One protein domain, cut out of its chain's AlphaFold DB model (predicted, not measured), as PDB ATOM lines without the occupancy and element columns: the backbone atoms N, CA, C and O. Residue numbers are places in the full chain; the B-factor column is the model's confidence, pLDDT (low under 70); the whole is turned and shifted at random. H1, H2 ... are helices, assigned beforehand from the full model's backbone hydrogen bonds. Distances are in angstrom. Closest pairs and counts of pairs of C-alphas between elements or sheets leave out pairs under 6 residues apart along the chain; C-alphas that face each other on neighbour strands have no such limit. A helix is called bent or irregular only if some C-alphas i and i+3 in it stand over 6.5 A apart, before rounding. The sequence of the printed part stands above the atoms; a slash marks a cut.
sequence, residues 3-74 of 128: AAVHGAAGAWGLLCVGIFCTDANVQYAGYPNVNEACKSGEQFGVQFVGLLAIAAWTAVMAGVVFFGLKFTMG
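This is residues 3 to 74 of the 128 residues of the protein "Hypothetical protein" of Hemiselmis andersenii (UniProt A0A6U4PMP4). Two helices running opposite ways, H1 and the much longer H4, make a narrow V, meeting where H1 ends and H4 begins. The short helices H2 and H3, with the loop between them, form a small head at that closed end, while residues 56 to 65 and 67 to 73 stick out at the other. The printed part has 72 residues, with four named helices in the order H1, H2, H3, H4 and no named strand; the class is all helix. The whole is only just loose, close to extended, with a radius of gyration of the C-alphas of 16.7 A, and is a rod spanning 52 by 21 by 20 A.

H1, residues 3 to 19, touches H4, residues 42 to 72, at a shallow tilt of 22 degrees, opposite ways; the closest C-alphas, of Gly 18 and Phe 44, are 3.7 A apart. H4 touches H1 with residues 42 to 51 alone. H2, residues 23 to 28, is apart from H1 and H4. H3, residues 37 to 40, is close to but not clearly touching H2, the closest C-alphas being those of Asp 23 and Cys 38, 6.9 A apart. H3 is likewise close to but not clearly touching H1, at 7.0 A between the C-alphas of Gly 18 and Cys 38, and H4, at 5.0 A between those of Ala 37 and Gln 43. Every O i to N i+4 pair is within hydrogen-bond range in H2 and H4, and 11 of 13 in H1; H3 is too short for such a pair, and its one O i to N i+3 pair is not within range.

H1 begins at C-alpha 3 (216.408, 151.304, 184.792) and is 22.5 A long; it is neither bent nor irregular, but only just: C-alphas 5 and 8 are 6.1 A apart. H2 is 8.6 A and H3 5.2 A long. H4 runs 44.6 A, from C-alpha 42 (220.660, 124.583, 189.351) to C-alpha 72 (219.241, 157.962, 159.857).

The two C-alphas farthest apart, of Glu 36 and Met 73, are 52.2 A apart. The printed part has no cut and no long link. Its mean pLDDT is 94.6, and no printed residue is under 70.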
ATOM      1  N   ALA A   3     215.323 152.262 184.585       93.81
ATOM      2  CA  ALA A   3     216.408 151.304 184.792       93.81
ATOM      3  C   ALA A   3     216.476 150.786 186.239       93.81
ATOM      4  O   ALA A   3     216.665 149.591 186.448       93.81
ATOM      5  N   ALA A   4     216.274 151.653 187.236       95.44
ATOM      6  CA  ALA A   4     216.298 151.247 188.639       95.44
ATOM      7  C   ALA A   4     215.094 150.357 189.002       95.44
ATOM      8  O   ALA A   4     215.269 149.261 189.531       95.44
ATOM      9  N   VAL A   5     213.871 150.792 188.682       96.50
ATOM     10  CA  VAL A   5     212.649 150.101 189.134       96.50
ATOM     11  C   VAL A   5     212.272 148.895 188.278       96.50
ATOM     12  O   VAL A   5     211.655 147.973 188.792       96.50
ATOM     13  N   HIS A   6     212.644 148.861 186.997       96.00
ATOM     14  CA  HIS A   6     212.349 147.720 186.125       96.00
ATOM     15  C   HIS A   6     213.591 146.872 185.863       96.00
ATOM     16  O   HIS A   6     213.534 145.654 185.997       96.00
ATOM     17  N   GLY A   7     214.721 147.504 185.538       96.44
ATOM     18  CA  GLY A   7     215.972 146.793 185.262       96.44
ATOM     19  C   GLY A   7     216.536 146.121 186.512       96.44
ATOM     20  O   GLY A   7     216.628 144.896 186.570       96.44
ATOM     21  N   ALA A   8     216.879 146.907 187.537       97.06
ATOM     22  CA  ALA A   8     217.493 146.369 188.749       97.06
ATOM     23  C   ALA A   8     216.505 145.543 189.588       97.06
ATOM     24  O   ALA A   8     216.846 144.436 190.005       97.06
ATOM     25  N   ALA A   9     215.270 146.020 189.790       98.00
ATOM     26  CA  ALA A   9     214.276 145.243 190.536       98.00
ATOM     27  C   ALA A   9     213.865 143.954 189.799       98.00
ATOM     28  O   ALA A   9     213.696 142.916 190.434       98.00
ATOM     29  N   GLY A  10     213.762 143.989 188.465       97.81
ATOM     30  CA  GLY A  10     213.497 142.798 187.656       97.81
ATOM     31  C   GLY A  10     214.635 141.780 187.730       97.81
ATOM     32  O   GLY A  10     214.387 140.590 187.930       97.81
ATOM     33  N   ALA A  11     215.888 142.245 187.661       98.19
ATOM     34  CA  ALA A  11     217.057 141.392 187.847       98.19
ATOM     35  C   ALA A  11     217.068 140.739 189.235       98.19
ATOM     36  O   ALA A  11     217.245 139.526 189.348       98.19
ATOM     37  N   TRP A  12     216.806 141.521 190.285       98.25
ATOM     38  CA  TRP A  12     216.689 141.002 191.645       98.25
ATOM     39  C   TRP A  12     215.566 139.966 191.778       98.25
ATOM     40  O   TRP A  12     215.771 138.919 192.392       98.25
ATOM     41  N   GLY A  13     214.413 140.206 191.149       97.44
ATOM     42  CA  GLY A  13     213.296 139.264 191.113       97.44
ATOM     43  C   GLY A  13     213.676 137.917 190.492       97.44
ATOM     44  O   GLY A  13     213.394 136.874 191.081       97.44
ATOM     45  N   LEU A  14     214.379 137.920 189.353       97.25
ATOM     46  CA  LEU A  14     214.846 136.687 188.708       97.25
ATOM     47  C   LEU A  14     215.797 135.890 189.605       97.25
ATOM     48  O   LEU A  14     215.641 134.675 189.720       97.25
ATOM     49  N   LEU A  15     216.744 136.558 190.268       97.81
ATOM     50  CA  LEU A  15     217.674 135.894 191.182       97.81
ATOM     51  C   LEU A  15     216.955 135.327 192.411       97.81
ATOM     52  O   LEU A  15     217.243 134.201 192.818       97.81
ATOM     53  N   CYS A  16     215.977 136.054 192.959       96.94
ATOM     54  CA  CYS A  16     215.150 135.587 194.074       96.94
ATOM     55  C   CYS A  16     214.408 134.283 193.759       96.94
ATOM     56  O   CYS A  16     214.297 133.440 194.645       96.94
ATOM     57  N   VAL A  17     213.951 134.077 192.515       94.56
ATOM     58  CA  VAL A  17     213.335 132.802 192.096       94.56
ATOM     59  C   VAL A  17     214.302 131.635 192.298       94.56
ATOM     60  O   VAL A  17     213.893 130.578 192.760       94.56
ATOM     61  N   GLY A  18     215.586 131.828 191.988       93.94
ATOM     62  CA  GLY A  18     216.618 130.816 192.199       93.94
ATOM     63  C   GLY A  18     216.979 130.615 193.670       93.94
ATOM     64  O   GLY A  18     217.085 129.481 194.121       93.94
ATOM     65  N   ILE A  19     217.142 131.710 194.421       95.44
ATOM     66  CA  ILE A  19     217.555 131.687 195.837       95.44
ATOM     67  C   ILE A  19     216.477 131.063 196.728       95.44
ATOM     68  O   ILE A  19     216.786 130.279 197.621       95.44
ATOM     69  N   PHE A  20     215.213 131.416 196.497       94.81
ATOM     70  CA  PHE A  20     214.088 130.995 197.332       94.81
ATOM     71  C   PHE A  20     213.267 129.868 196.695       94.81
ATOM     72  O   PHE A  20     212.122 129.647 197.087       94.81
ATOM     73  N   CYS A  21     213.819 129.159 195.708       94.12
ATOM     74  CA  CYS A  21     213.164 128.046 195.020       94.12
ATOM     75  C   CYS A  21     212.785 126.923 195.993       94.12
ATOM     76  O   CYS A  21     213.604 126.486 196.800       94.12
ATOM     77  N   THR A  22     211.558 126.414 195.889       93.69
ATOM     78  CA  THR A  22     211.107 125.195 196.573       93.69
ATOM     79  C   THR A  22     210.161 124.426 195.659       93.69
ATOM     80  O   THR A  22     209.389 125.034 194.923       93.69
ATOM     81  N   ASP A  23     210.133 123.099 195.744       91.44
ATOM     82  CA  ASP A  23     209.215 122.285 194.930       91.44
ATOM     83  C   ASP A  23     207.751 122.766 195.075       91.44
ATOM     84  O   ASP A  23     207.010 122.864 194.098       91.44
ATOM     85  N   ALA A  24     207.361 123.187 196.285       92.00
ATOM     86  CA  ALA A  24     206.040 123.740 196.566       92.00
ATOM     87  C   ALA A  24     205.757 125.065 195.832       92.00
ATOM     88  O   ALA A  24     204.653 125.249 195.319       92.00
ATOM     89  N   ASN A  25     206.721 125.994 195.760       92.69
ATOM     90  CA  ASN A  25     206.499 127.267 195.065       92.69
ATOM     91  C   ASN A  25     206.533 127.129 193.539       92.69
ATOM     92  O   ASN A  25     205.784 127.829 192.860       92.69
ATOM     93  N   VAL A  26     207.319 126.189 193.011       90.75
ATOM     94  CA  VAL A  26     207.343 125.849 191.583       90.75
ATOM     95  C   VAL A  26     205.983 125.289 191.157       90.75
ATOM     96  O   VAL A  26     205.399 125.760 190.179       90.75
ATOM     97  N   GLN A  27     205.420 124.369 191.947       91.62
ATOM     98  CA  GLN A  27     204.071 123.844 191.720       91.62
ATOM     99  C   GLN A  27     202.997 124.923 191.863       91.62
ATOM    100  O   GLN A  27     202.105 125.012 191.021       91.62
ATOM    101  N   TYR A  28     203.096 125.772 192.892       91.94
ATOM    102  CA  TYR A  28     202.179 126.897 193.088       91.94
ATOM    103  C   TYR A  28     202.190 127.870 191.899       91.94
ATOM    104  O   TYR A  28     201.140 128.361 191.496       91.94
ATOM    105  N   ALA A  29     203.358 128.101 191.293       90.12
ATOM    106  CA  ALA A  29     203.518 128.920 190.094       90.12
ATOM    107  C   ALA A  29     203.003 128.249 188.800       90.12
ATOM    108  O   ALA A  29     203.126 128.830 187.724       90.12
ATOM    109  N   GLY A  30     202.418 127.048 188.888       91.44
ATOM    110  CA  GLY A  30     201.806 126.346 187.760       91.44
ATOM    111  C   GLY A  30     202.755 125.435 186.983       91.44
ATOM    112  O   GLY A  30     202.389 124.977 185.901       91.44
ATOM    113  N   TYR A  31     203.947 125.142 187.511       88.44
ATOM    114  CA  TYR A  31     204.891 124.203 186.903       88.44
ATOM    115  C   TYR A  31     204.780 122.831 187.596       88.44
ATOM    116  O   TYR A  31     205.316 122.647 188.689       88.44
ATOM    117  N   PRO A  32     204.082 121.843 186.996       79.00
ATOM    118  CA  PRO A  32     203.766 120.576 187.667       79.00
ATOM    119  C   PRO A  32     204.977 119.649 187.828       79.00
ATOM    120  O   PRO A  32     204.974 118.767 188.687       79.00
ATOM    121  N   ASN A  33     206.012 119.842 187.009       78.38
ATOM    122  CA  ASN A  33     207.220 119.032 187.030       78.38
ATOM    123  C   ASN A  33     208.248 119.680 187.956       78.38
ATOM    124  O   ASN A  33     208.902 120.650 187.576       78.38
ATOM    125  N   VAL A  34     208.389 119.122 189.154       81.19
ATOM    126  CA  VAL A  34     209.481 119.457 190.073       81.19
ATOM    127  C   VAL A  34     210.609 118.448 189.916       81.19
ATOM    128  O   VAL A  34     210.381 117.263 189.666       81.19
ATOM    129  N   ASN A  35     211.835 118.932 190.034       84.56
ATOM    130  CA  ASN A  35     213.056 118.145 189.989       84.56
ATOM    131  C   ASN A  35     213.989 118.620 191.115       84.56
ATOM    132  O   ASN A  35     213.625 119.449 191.944       84.56
ATOM    133  N   GLU A  36     215.226 118.135 191.130       89.69
ATOM    134  CA  GLU A  36     216.203 118.511 192.154       89.69
ATOM    135  C   GLU A  36     216.829 119.910 191.926       89.69
ATOM    136  O   GLU A  36     217.786 120.274 192.615       89.69
ATOM    137  N   ALA A  37     216.318 120.729 190.992       90.81
ATOM    138  CA  ALA A  37     216.940 122.001 190.611       90.81
ATOM    139  C   ALA A  37     216.927 123.049 191.733       90.81
ATOM    140  O   ALA A  37     217.904 123.784 191.893       90.81
ATOM    141  N   CYS A  38     215.864 123.100 192.548       91.88
ATOM    142  CA  CYS A  38     215.829 123.988 193.713       91.88
ATOM    143  C   CYS A  38     216.880 123.589 194.765       91.88
ATOM    144  O   CYS A  38     217.504 124.450 195.376       91.88
ATOM    145  N   LYS A  39     217.087 122.280 194.983       91.38
ATOM    146  CA  LYS A  39     217.963 121.751 196.049       91.38
ATOM    147  C   LYS A  39     219.438 121.735 195.651       91.38
ATOM    148  O   LYS A  39     220.307 121.866 196.505       91.38
ATOM    149  N   SER A  40     219.719 121.572 194.361       92.25
ATOM    150  CA  SER A  40     221.074 121.541 193.800       92.25
ATOM    151  C   SER A  40     221.646 122.929 193.485       92.25
ATOM    152  O   SER A  40     222.832 123.045 193.185       92.25
ATOM    153  N   GLY A  41     220.822 123.983 193.531       88.62
ATOM    154  CA  GLY A  41     221.198 125.333 193.101       88.62
ATOM    155  C   GLY A  41     221.162 125.536 191.582       88.62
ATOM    156  O   GLY A  41     221.384 126.653 191.112       88.62
ATOM    157  N   GLU A  42     220.829 124.500 190.806       94.50
ATOM    158  CA  GLU A  42     220.660 124.583 189.351       94.50
ATOM    159  C   GLU A  42     219.641 125.661 188.966       94.50
ATOM    160  O   GLU A  42     219.887 126.421 188.027       94.50
ATOM    161  N   GLN A  43     218.559 125.818 189.741       94.50
ATOM    162  CA  GLN A  43     217.567 126.860 189.479       94.50
ATOM    163  C   GLN A  43     218.198 128.256 189.479       94.50
ATOM    164  O   GLN A  43     217.912 129.062 188.597       94.50
ATOM    165  N   PHE A  44     219.084 128.560 190.432       95.81
ATOM    166  CA  PHE A  44     219.781 129.845 190.455       95.81
ATOM    167  C   PHE A  44     220.626 130.050 189.196       95.81
ATOM    168  O   PHE A  44     220.583 131.125 188.598       95.81
ATOM    169  N   GLY A  45     221.338 129.008 188.758       96.62
ATOM    170  CA  GLY A  45     222.101 129.031 187.512       96.62
ATOM    171  C   GLY A  45     221.223 129.332 186.296       96.62
ATOM    172  O   GLY A  45     221.548 130.223 185.511       96.62
ATOM    173  N   VAL A  46     220.077 128.656 186.174       95.56
ATOM    174  CA  VAL A  46     219.111 128.881 185.086       95.56
ATOM    175  C   VAL A  46     218.584 130.317 185.102       95.56
ATOM    176  O   VAL A  46     218.599 130.986 184.068       95.56
ATOM    177  N   GLN A  47     218.185 130.830 186.268       97.31
ATOM    178  CA  GLN A  47     217.686 132.201 186.392       97.31
ATOM    179  C   GLN A  47     218.759 133.246 186.068       97.31
ATOM    180  O   GLN A  47     218.460 134.259 185.433       97.31
ATOM    181  N   PHE A  48     220.012 133.000 186.456       98.31
ATOM    182  CA  PHE A  48     221.133 133.877 186.135       98.31
ATOM    183  C   PHE A  48     221.432 133.901 184.630       98.31
ATOM    184  O   PHE A  48     221.577 134.974 184.046       98.31
ATOM    185  N   VAL A  49     221.452 132.738 183.970       98.56
ATOM    186  CA  VAL A  49     221.600 132.664 182.507       98.56
ATOM    187  C   VAL A  49     220.429 133.356 181.807       98.56
ATOM    188  O   VAL A  49     220.648 134.118 180.867       98.56
ATOM    189  N   GLY A  50     219.199 133.163 182.294       98.38
ATOM    190  CA  GLY A  50     218.011 133.855 181.791       98.38
ATOM    191  C   GLY A  50     218.121 135.377 181.908       98.38
ATOM    192  O   GLY A  50     217.851 136.088 180.941       98.38
ATOM    193  N   LEU A  51     218.593 135.885 183.051       98.56
ATOM    194  CA  LEU A  51     218.870 137.308 183.252       98.56
ATOM    195  C   LEU A  51     219.867 137.842 182.214       98.56
ATOM    196  O   LEU A  51     219.606 138.868 181.585       98.56
ATOM    197  N   LEU A  52     220.987 137.144 182.005       98.56
ATOM    198  CA  LEU A  52     221.991 137.547 181.018       98.56
ATOM    199  C   LEU A  52     221.435 137.519 179.590       98.56
ATOM    200  O   LEU A  52     221.701 138.439 178.820       98.56
ATOM    201  N   ALA A  53     220.635 136.508 179.248       98.62
ATOM    202  CA  ALA A  53     219.995 136.403 177.942       98.62
ATOM    203  C   ALA A  53     219.027 137.570 177.687       98.62
ATOM    204  O   ALA A  53     219.096 138.203 176.635       98.62
ATOM    205  N   ILE A  54     218.176 137.905 178.665       98.31
ATOM    206  CA  ILE A  54     217.247 139.042 178.583       98.31
ATOM    207  C   ILE A  54     218.019 140.357 178.441       98.31
ATOM    208  O   ILE A  54     217.684 141.175 177.581       98.31
ATOM    209  N   ALA A  55     219.060 140.563 179.251       98.12
ATOM    210  CA  ALA A  55     219.869 141.777 179.215       98.12
ATOM    211  C   ALA A  55     220.600 141.937 177.875       98.12
ATOM    212  O   ALA A  55     220.537 143.007 177.267       98.12
ATOM    213  N   ALA A  56     221.238 140.871 177.384       98.50
ATOM    214  CA  ALA A  56     221.939 140.871 176.105       98.50
ATOM    215  C   ALA A  56     220.977 141.120 174.939       98.50
ATOM    216  O   ALA A  56     221.225 142.003 174.121       98.50
ATOM    217  N   TRP A  57     219.850 140.403 174.894       98.50
ATOM    218  CA  TRP A  57     218.833 140.592 173.862       98.50
ATOM    219  C   TRP A  57     218.299 142.026 173.856       98.50
ATOM    220  O   TRP A  57     218.277 142.680 172.816       98.50
ATOM    221  N   THR A  58     217.926 142.542 175.028       97.69
ATOM    222  CA  THR A  58     217.379 143.897 175.161       97.69
ATOM    223  C   THR A  58     218.402 144.946 174.732       97.69
ATOM    224  O   THR A  58     218.062 145.834 173.956       97.69
ATOM    225  N   ALA A  59     219.657 144.833 175.176       97.69
ATOM    226  CA  ALA A  59     220.717 145.773 174.818       97.69
ATOM    227  C   ALA A  59     221.037 145.747 173.317       97.69
ATOM    228  O   ALA A  59     221.183 146.804 172.707       97.69
ATOM    229  N   VAL A  60     221.103 144.557 172.709       98.62
ATOM    230  CA  VAL A  60     221.349 144.410 171.269       98.62
ATOM    231  C   VAL A  60     220.196 145.003 170.468       98.62
ATOM    232  O   VAL A  60     220.433 145.845 169.607       98.62
ATOM    233  N   MET A  61     218.953 144.622 170.763       98.44
ATOM    234  CA  MET A  61     217.795 145.086 169.996       98.44
ATOM    235  C   MET A  61     217.548 146.585 170.171       98.44
ATOM    236  O   MET A  61     217.358 147.292 169.182       98.44
ATOM    237  N   ALA A  62     217.613 147.093 171.406       97.50
ATOM    238  CA  ALA A  62     217.509 148.526 171.663       97.50
ATOM    239  C   ALA A  62     218.662 149.290 171.000       97.50
ATOM    240  O   ALA A  62     218.437 150.341 170.411       97.50
ATOM    241  N   GLY A  63     219.879 148.738 171.032       97.75
ATOM    242  CA  GLY A  63     221.036 149.293 170.339       97.75
ATOM    243  C   GLY A  63     220.807 149.394 168.833       97.75
ATOM    244  O   GLY A  63     220.941 150.478 168.274       97.75
ATOM    245  N   VAL A  64     220.401 148.306 168.176       98.06
ATOM    246  CA  VAL A  64     220.105 148.296 166.734       98.06
ATOM    247  C   VAL A  64     219.084 149.375 166.378       98.06
ATOM    248  O   VAL A  64     219.317 150.153 165.455       98.06
ATOM    249  N   VAL A  65     217.985 149.468 167.131       97.50
ATOM    250  CA  VAL A  65     216.936 150.460 166.871       97.50
ATOM    251  C   VAL A  65     217.440 151.881 167.126       97.50
ATOM    252  O   VAL A  65     217.355 152.728 166.241       97.50
ATOM    253  N   PHE A  66     217.997 152.167 168.302       97.12
ATOM    254  CA  PHE A  66     218.364 153.531 168.684       97.12
ATOM    255  C   PHE A  66     219.582 154.060 167.936       97.12
ATOM    256  O   PHE A  66     219.583 155.227 167.546       97.12
ATOM    257  N   PHE A  67     220.599 153.233 167.683       96.88
ATOM    258  CA  PHE A  67     221.711 153.640 166.824       96.88
ATOM    259  C   PHE A  67     221.271 153.746 165.367       96.88
ATOM    260  O   PHE A  67     221.666 154.700 164.701       96.88
ATOM    261  N   GLY A  68     220.401 152.846 164.894       97.44
ATOM    262  CA  GLY A  68     219.780 152.963 163.577       97.44
ATOM    263  C   GLY A  68     219.099 154.318 163.397       97.44
ATOM    264  O   GLY A  68     219.455 155.063 162.490       97.44
ATOM    265  N   LEU A  69     218.204 154.688 164.318       97.00
ATOM    266  CA  LEU A  69     217.524 155.988 164.319       97.00
ATOM    267  C   LEU A  69     218.502 157.161 164.444       97.00
ATOM    268  O   LEU A  69     218.373 158.147 163.723       97.00
ATOM    269  N   LYS A  70     219.517 157.052 165.312       95.50
ATOM    270  CA  LYS A  70     220.537 158.095 165.501       95.50
ATOM    271  C   LYS A  70     221.270 158.433 164.202       95.50
ATOM    272  O   LYS A  70     221.553 159.606 163.980       95.50
ATOM    273  N   PHE A  71     221.598 157.435 163.381       95.06
ATOM    274  CA  PHE A  71     222.343 157.643 162.137       95.06
ATOM    275  C   PHE A  71     221.460 157.965 160.927       95.06
ATOM    276  O   PHE A  71     221.984 158.472 159.939       95.06
ATOM    277  N   THR A  72     220.154 157.687 160.977       96.25
ATOM    278  CA  THR A  72     219.241 157.962 159.857       96.25
ATOM    279  C   THR A  72     218.500 159.286 160.000       96.25
ATOM    280  O   THR A  72     218.535 160.093 159.075       96.25
ATOM    281  N   MET A  73     217.832 159.521 161.131       93.06
ATOM    282  CA  MET A  73     216.923 160.664 161.314       93.06
ATOM    283  C   MET A  73     217.157 161.465 162.599       93.06
ATOM    284  O   MET A  73     216.626 162.561 162.739       93.06
ATOM    285  N   GLY A  74     217.972 160.948 163.518       92.31
ATOM    286  CA  GLY A  74     218.193 161.535 164.836       92.31
ATOM    287  C   GLY A  74     217.241 160.969 165.894       92.31
ATOM    288  O   GLY A  74     216.089 160.648 165.622       92.31
TER     289      GLY A  74